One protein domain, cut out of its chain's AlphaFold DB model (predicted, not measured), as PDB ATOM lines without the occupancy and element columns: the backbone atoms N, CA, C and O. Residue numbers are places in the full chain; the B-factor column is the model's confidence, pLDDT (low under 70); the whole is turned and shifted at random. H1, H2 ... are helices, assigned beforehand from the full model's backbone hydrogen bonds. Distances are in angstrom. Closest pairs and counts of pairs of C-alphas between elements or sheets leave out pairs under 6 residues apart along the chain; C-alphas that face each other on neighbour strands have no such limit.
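AT A GLANCE: This is residues 50 to 98 of the 98 residues of an uncharacterized protein of marine sediment metagenome (UniProt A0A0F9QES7). Two long straight helices, H1 and H2, meet near their ends at a corner and open away from each other as a wide, flat V. Nothing packs into the opening of the V, and both arms stick out free over most of their length, residues 50 to 71 in H1 and residues 82 to 97 in H2. The printed part has 49 residues with two named helices, H1 then H2 along the chain, and no named strand; its class is all helix. It is extended, with a radius of gyration of the C-alphas of 18.7 A and spans of 60 by 23 by 6 A.

IN THESE COORDINATES: Find C-alpha 50 at (-41.839, -49.939, -17.382); there H1 begins, and it runs through residues 50 to 73, 33.8 A from first to last C-alpha, to C-alpha 73 at (-37.888, -27.272, 7.310). Pass Asn 74 and you come to H2, residues 75 to 97, which is 32.6 A long from first to last C-alpha and ends at C-alpha 97 at (-61.085, -0.898, 7.178).

HOW THE PARTS SIT: Look first at the tight link of one residue, Asn 74, between H1 and H2. Beside it the two helices are close but not clearly touching, with 2 pairs of C-alphas within 8 A; the closest C-alphas, those of Ile 72 and Lys 78, are 6.5 A apart. From there look along both helices: they run the same way at a steep tilt of 69 degrees, only just short of about perpendicular. Their centres are 30.6 A apart. In the backbones of H1 and H2, every O i to N i+4 pair is within hydrogen-bond range.

THE WHOLE: Go from Ser 51 to Phe 98 for the two C-alphas farthest apart, 59.7 A. The printed part has no cut, and it ends at residue 98, the chain's last residue. In the B-factor column you will find a mean pLDDT of 80.5 for the printed part, 70 for H1 and 92 for H2; the model's confidence is under 70 at residues 50 to 55, 59, 61, 64 and 67.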
ATOM      1  N   LYS A  50     -40.812 -50.507 -18.275       61.22
ATOM      2  CA  LYS A  50     -41.839 -49.939 -17.382       61.22
ATOM      3  C   LYS A  50     -41.436 -49.988 -15.909       61.22
ATOM      4  O   LYS A  50     -41.755 -49.074 -15.157       61.22
ATOM      5  N   SER A  51     -40.746 -51.049 -15.491       62.16
ATOM      6  CA  SER A  51     -40.266 -51.183 -14.112       62.16
ATOM      7  C   SER A  51     -39.146 -50.179 -13.821       62.16
ATOM      8  O   SER A  51     -39.182 -49.486 -12.809       62.16
ATOM      9  N   VAL A  52     -38.200 -50.014 -14.750       63.69
ATOM     10  CA  VAL A  52     -37.125 -49.014 -14.643       63.69
ATOM     11  C   VAL A  52     -37.678 -47.586 -14.691       63.69
ATOM     12  O   VAL A  52     -37.257 -46.749 -13.901       63.69
ATOM     13  N   GLU A  53     -38.659 -47.308 -15.546       63.34
ATOM     14  CA  GLU A  53     -39.325 -46.004 -15.630       63.34
ATOM     15  C   GLU A  53     -40.085 -45.664 -14.338       63.34
ATOM     16  O   GLU A  53     -39.938 -44.559 -13.816       63.34
ATOM     17  N   ASN A  54     -40.786 -46.635 -13.740       66.56
ATOM     18  CA  ASN A  54     -41.401 -46.475 -12.419       66.56
ATOM     19  C   ASN A  54     -40.364 -46.268 -11.306       66.56
ATOM     20  O   ASN A  54     -40.578 -45.452 -10.413       66.56
ATOM     21  N   LEU A  55     -39.231 -46.973 -11.341       69.50
ATOM     22  CA  LEU A  55     -38.153 -46.789 -10.365       69.50
ATOM     23  C   LEU A  55     -37.486 -45.415 -10.509       69.50
ATOM     24  O   LEU A  55     -37.123 -44.802  -9.505       69.50
ATOM     25  N   ILE A  56     -37.334 -44.912 -11.734       70.25
ATOM     26  CA  ILE A  56     -36.783 -43.582 -12.008       70.25
ATOM     27  C   ILE A  56     -37.763 -42.498 -11.553       70.25
ATOM     28  O   ILE A  56     -37.345 -41.593 -10.832       70.25
ATOM     29  N   GLY A  57     -39.048 -42.618 -11.899       71.12
ATOM     30  CA  GLY A  57     -40.090 -41.685 -11.463       71.12
ATOM     31  C   GLY A  57     -40.193 -41.612  -9.941       71.12
ATOM     32  O   GLY A  57     -40.123 -40.530  -9.366       71.12
ATOM     33  N   ASN A  58     -40.212 -42.767  -9.270       71.31
ATOM     34  CA  ASN A  58     -40.327 -42.834  -7.814       71.31
ATOM     35  C   ASN A  58     -39.079 -42.285  -7.089       71.31
ATOM     36  O   ASN A  58     -39.189 -41.633  -6.054       71.31
ATOM     37  N   ASN A  59     -37.872 -42.481  -7.640       67.94
ATOM     38  CA  ASN A  59     -36.654 -41.852  -7.108       67.94
ATOM     39  C   ASN A  59     -36.637 -40.333  -7.319       67.94
ATOM     40  O   ASN A  59     -36.112 -39.603  -6.472       67.94
ATOM     41  N   LEU A  60     -37.186 -39.854  -8.439       72.56
ATOM     42  CA  LEU A  60     -37.317 -38.428  -8.715       72.56
ATOM     43  C   LEU A  60     -38.277 -37.777  -7.716       72.56
ATOM     44  O   LEU A  60     -37.922 -36.770  -7.106       72.56
ATOM     45  N   ASP A  61     -39.428 -38.404  -7.474       69.88
ATOM     46  CA  ASP A  61     -40.411 -37.951  -6.489       69.88
ATOM     47  C   ASP A  61     -39.850 -37.997  -5.068       69.88
ATOM     48  O   ASP A  61     -40.010 -37.036  -4.316       69.88
ATOM     49  N   LEU A  62     -39.114 -39.046  -4.693       71.31
ATOM     50  CA  LEU A  62     -38.439 -39.110  -3.393       71.31
ATOM     51  C   LEU A  62     -37.403 -37.992  -3.229       71.31
ATOM     52  O   LEU A  62     -37.373 -37.343  -2.181       71.31
ATOM     53  N   LYS A  63     -36.599 -37.709  -4.264       71.62
ATOM     54  CA  LYS A  63     -35.646 -36.587  -4.256       71.62
ATOM     55  C   LYS A  63     -36.350 -35.239  -4.153       71.62
ATOM     56  O   LYS A  63     -35.942 -34.417  -3.338       71.62
ATOM     57  N   LEU A  64     -37.401 -35.016  -4.939       69.69
ATOM     58  CA  LEU A  64     -38.190 -33.786  -4.894       69.69
ATOM     59  C   LEU A  64     -38.839 -33.608  -3.525       69.69
ATOM     60  O   LEU A  64     -38.727 -32.537  -2.935       69.69
ATOM     61  N   THR A  65     -39.432 -34.664  -2.972       75.38
ATOM     62  CA  THR A  65     -40.062 -34.644  -1.647       75.38
ATOM     63  C   THR A  65     -39.027 -34.395  -0.555       75.38
ATOM     64  O   THR A  65     -39.284 -33.624   0.365       75.38
ATOM     65  N   GLN A  66     -37.833 -34.981  -0.656       73.50
ATOM     66  CA  GLN A  66     -36.742 -34.758   0.291       73.50
ATOM     67  C   GLN A  66     -36.188 -33.331   0.202       73.50
ATOM     68  O   GLN A  66     -36.013 -32.685   1.236       73.50
ATOM     69  N   SER A  67     -35.955 -32.813  -1.005       68.19
ATOM     70  CA  SER A  67     -35.507 -31.434  -1.226       68.19
ATOM     71  C   SER A  67     -36.558 -30.424  -0.776       68.19
ATOM     72  O   SER A  67     -36.221 -29.462  -0.092       68.19
ATOM     73  N   LEU A  68     -37.834 -30.661  -1.082       73.19
ATOM     74  CA  LEU A  68     -38.938 -29.803  -0.665       73.19
ATOM     75  C   LEU A  68     -39.130 -29.849   0.852       73.19
ATOM     76  O   LEU A  68     -39.257 -28.803   1.480       73.19
ATOM     77  N   LYS A  69     -39.063 -31.038   1.461       72.00
ATOM     78  CA  LYS A  69     -39.090 -31.200   2.919       72.00
ATOM     79  C   LYS A  69     -37.930 -30.449   3.568       72.00
ATOM     80  O   LYS A  69     -38.146 -29.763   4.559       72.00
ATOM     81  N   ASN A  70     -36.729 -30.512   2.999       72.00
ATOM     82  CA  ASN A  70     -35.574 -29.781   3.517       72.00
ATOM     83  C   ASN A  70     -35.733 -28.256   3.367       72.00
ATOM     84  O   ASN A  70     -35.399 -27.504   4.278       72.00
ATOM     85  N   THR A  71     -36.314 -27.798   2.258       76.44
ATOM     86  CA  THR A  71     -36.633 -26.382   2.028       76.44
ATOM     87  C   THR A  71     -37.738 -25.877   2.960       76.44
ATOM     88  O   THR A  71     -37.617 -24.779   3.489       76.44
ATOM     89  N   ILE A  72     -38.784 -26.664   3.223       71.25
ATOM     90  CA  ILE A  72     -39.876 -26.310   4.149       71.25
ATOM     91  C   ILE A  72     -39.393 -26.306   5.608       71.25
ATOM     92  O   ILE A  72     -39.834 -25.477   6.402       71.25
ATOM     93  N   LEU A  73     -38.477 -27.210   5.969       73.75
ATOM     94  CA  LEU A  73     -37.888 -27.272   7.310       73.75
ATOM     95  C   LEU A  73     -36.812 -26.204   7.546       73.75
ATOM     96  O   LEU A  73     -36.434 -25.975   8.696       73.75
ATOM     97  N   ASN A  74     -36.328 -25.537   6.495       82.25
ATOM     98  CA  ASN A  74     -35.365 -24.458   6.647       82.25
ATOM     99  C   ASN A  74     -36.038 -23.255   7.352       82.25
ATOM    100  O   ASN A  74     -37.059 -22.740   6.879       82.25
ATOM    101  N   PRO A  75     -35.484 -22.790   8.490       81.44
ATOM    102  CA  PRO A  75     -36.077 -21.721   9.292       81.44
ATOM    103  C   PRO A  75     -36.291 -20.418   8.510       81.44
ATOM    104  O   PRO A  75     -37.283 -19.731   8.752       81.44
ATOM    105  N   LEU A  76     -35.426 -20.104   7.540       86.12
ATOM    106  CA  LEU A  76     -35.579 -18.930   6.672       86.12
ATOM    107  C   LEU A  76     -36.868 -18.997   5.848       86.12
ATOM    108  O   LEU A  76     -37.635 -18.036   5.795       86.12
ATOM    109  N   THR A  77     -37.145 -20.149   5.242       86.06
ATOM    110  CA  THR A  77     -38.334 -20.356   4.411       86.06
ATOM    111  C   THR A  77     -39.607 -20.335   5.247       86.06
ATOM    112  O   THR A  77     -40.615 -19.776   4.821       86.06
ATOM    113  N   LYS A  78     -39.555 -20.873   6.471       85.31
ATOM    114  CA  LYS A  78     -40.668 -20.799   7.424       85.31
ATOM    115  C   LYS A  78     -41.020 -19.350   7.771       85.31
ATOM    116  O   LYS A  78     -42.197 -18.996   7.760       85.31
ATOM    117  N   ILE A  79     -40.017 -18.509   8.032       91.31
ATOM    118  CA  ILE A  79     -40.215 -17.073   8.290       91.31
ATOM    119  C   ILE A  79     -40.823 -16.387   7.064       91.31
ATOM    120  O   ILE A  79     -41.755 -15.601   7.210       91.31
ATOM    121  N   LEU A  80     -40.346 -16.718   5.862       89.88
ATOM    122  CA  LEU A  80     -40.853 -16.134   4.621       89.88
ATOM    123  C   LEU A  80     -42.338 -16.461   4.390       89.88
ATOM    124  O   LEU A  80     -43.116 -15.580   4.030       89.88
ATOM    125  N   ILE A  81     -42.745 -17.704   4.662       90.25
ATOM    126  CA  ILE A  81     -44.147 -18.139   4.581       90.25
ATOM    127  C   ILE A  81     -45.012 -17.384   5.597       90.25
ATOM    128  O   ILE A  81     -46.078 -16.882   5.246       90.25
ATOM    129  N   ILE A  82     -44.547 -17.263   6.843       93.25
ATOM    130  CA  ILE A  82     -45.267 -16.525   7.892       93.25
ATOM    131  C   ILE A  82     -45.411 -15.047   7.508       93.25
ATOM    132  O   ILE A  82     -46.500 -14.489   7.640       93.25
ATOM    133  N   MET A  83     -44.351 -14.430   6.982       94.62
ATOM    134  CA  MET A  83     -44.369 -13.043   6.512       94.62
ATOM    135  C   MET A  83     -45.384 -12.847   5.380       94.62
ATOM    136  O   MET A  83     -46.150 -11.888   5.401       94.62
ATOM    137  N   ALA A  84     -45.431 -13.770   4.415       94.38
ATOM    138  CA  ALA A  84     -46.379 -13.711   3.305       94.38
ATOM    139  C   ALA A  84     -47.840 -13.813   3.779       94.38
ATOM    140  O   ALA A  84     -48.703 -13.080   3.295       94.38
ATOM    141  N   ILE A  85     -48.115 -14.684   4.754       95.00
ATOM    142  CA  ILE A  85     -49.446 -14.819   5.364       95.00
ATOM    143  C   ILE A  85     -49.819 -13.543   6.129       95.00
ATOM    144  O   ILE A  85     -50.922 -13.026   5.958       95.00
ATOM    145  N   ALA A  86     -48.896 -13.007   6.932       95.69
ATOM    146  CA  ALA A  86     -49.110 -11.777   7.689       95.69
ATOM    147  C   ALA A  86     -49.369 -10.574   6.770       95.69
ATOM    148  O   ALA A  86     -50.282  -9.792   7.029       95.69
ATOM    149  N   PHE A  87     -48.621 -10.461   5.670       96.56
ATOM    150  CA  PHE A  87     -48.831  -9.418   4.668       96.56
ATOM    151  C   PHE A  87     -50.222  -9.515   4.036       96.56
ATOM    152  O   PHE A  87     -50.909  -8.507   3.929       96.56
ATOM    153  N   ASN A  88     -50.671 -10.722   3.679       93.44
ATOM    154  CA  ASN A  88     -52.009 -10.928   3.121       93.44
ATOM    155  C   ASN A  88     -53.122 -10.568   4.116       93.44
ATOM    156  O   ASN A  88     -54.094  -9.913   3.745       93.44
ATOM    157  N   LEU A  89     -52.975 -10.957   5.386       94.62
ATOM    158  CA  LEU A  89     -53.909 -10.586   6.454       94.62
ATOM    159  C   LEU A  89     -53.971  -9.071   6.647       94.62
ATOM    160  O   LEU A  89     -55.061  -8.508   6.739       94.62
ATOM    161  N   PHE A  90     -52.812  -8.415   6.677       95.12
ATOM    162  CA  PHE A  90     -52.729  -6.964   6.806       95.12
ATOM    163  C   PHE A  90     -53.351  -6.256   5.601       95.12
ATOM    164  O   PHE A  90     -54.120  -5.318   5.774       95.12
ATOM    165  N   TRP A  91     -53.074  -6.740   4.390       95.12
ATOM    166  CA  TRP A  91     -53.649  -6.228   3.149       95.12
ATOM    167  C   TRP A  91     -55.176  -6.342   3.131       95.12
ATOM    168  O   TRP A  91     -55.871  -5.388   2.787       95.12
ATOM    169  N   PHE A  92     -55.704  -7.493   3.552       94.06
ATOM    170  CA  PHE A  92     -57.142  -7.711   3.646       94.06
ATOM    171  C   PHE A  92     -57.794  -6.794   4.688       94.06
ATOM    172  O   PHE A  92     -58.823  -6.184   4.404       94.06
ATOM    173  N   LEU A  93     -57.177  -6.645   5.868       93.00
ATOM    174  CA  LEU A  93     -57.642  -5.693   6.879       93.00
ATOM    175  C   LEU A  93     -57.616  -4.259   6.351       93.00
ATOM    176  O   LEU A  93     -58.559  -3.518   6.592       93.00
ATOM    177  N   TRP A  94     -56.560  -3.879   5.631       94.00
ATOM    178  CA  TRP A  94     -56.411  -2.538   5.082       94.00
ATOM    179  C   TRP A  94     -57.538  -2.197   4.106       94.00
ATOM    180  O   TRP A  94     -58.168  -1.164   4.268       94.00
ATOM    181  N   ILE A  95     -57.836  -3.086   3.150       94.38
ATOM    182  CA  ILE A  95     -58.938  -2.901   2.184       94.38
ATOM    183  C   ILE A  95     -60.309  -2.871   2.866       94.38
ATOM    184  O   ILE A  95     -61.234  -2.235   2.376       94.38
ATOM    185  N   TYR A  96     -60.481  -3.625   3.952       90.56
ATOM    186  CA  TYR A  96     -61.773  -3.701   4.626       90.56
ATOM    187  C   TYR A  96     -62.025  -2.510   5.561       90.56
ATOM    188  O   TYR A  96     -63.172  -2.103   5.738       90.56
ATOM    189  N   LEU A  97     -60.975  -1.977   6.193       84.00
ATOM    190  CA  LEU A  97     -61.085  -0.898   7.178       84.00
ATOM    191  C   LEU A  97     -60.948   0.510   6.570       84.00
ATOM    192  O   LEU A  97     -61.317   1.473   7.244       84.00
ATOM    193  N   PHE A  98     -60.395   0.630   5.360       75.81
ATOM    194  CA  PHE A  98     -60.085   1.893   4.681       75.81
ATOM    195  C   PHE A  98     -60.642   1.905   3.256       75.81
ATOM    196  O   PHE A  98     -61.266   2.924   2.886       75.81
TER     197      PHE A  98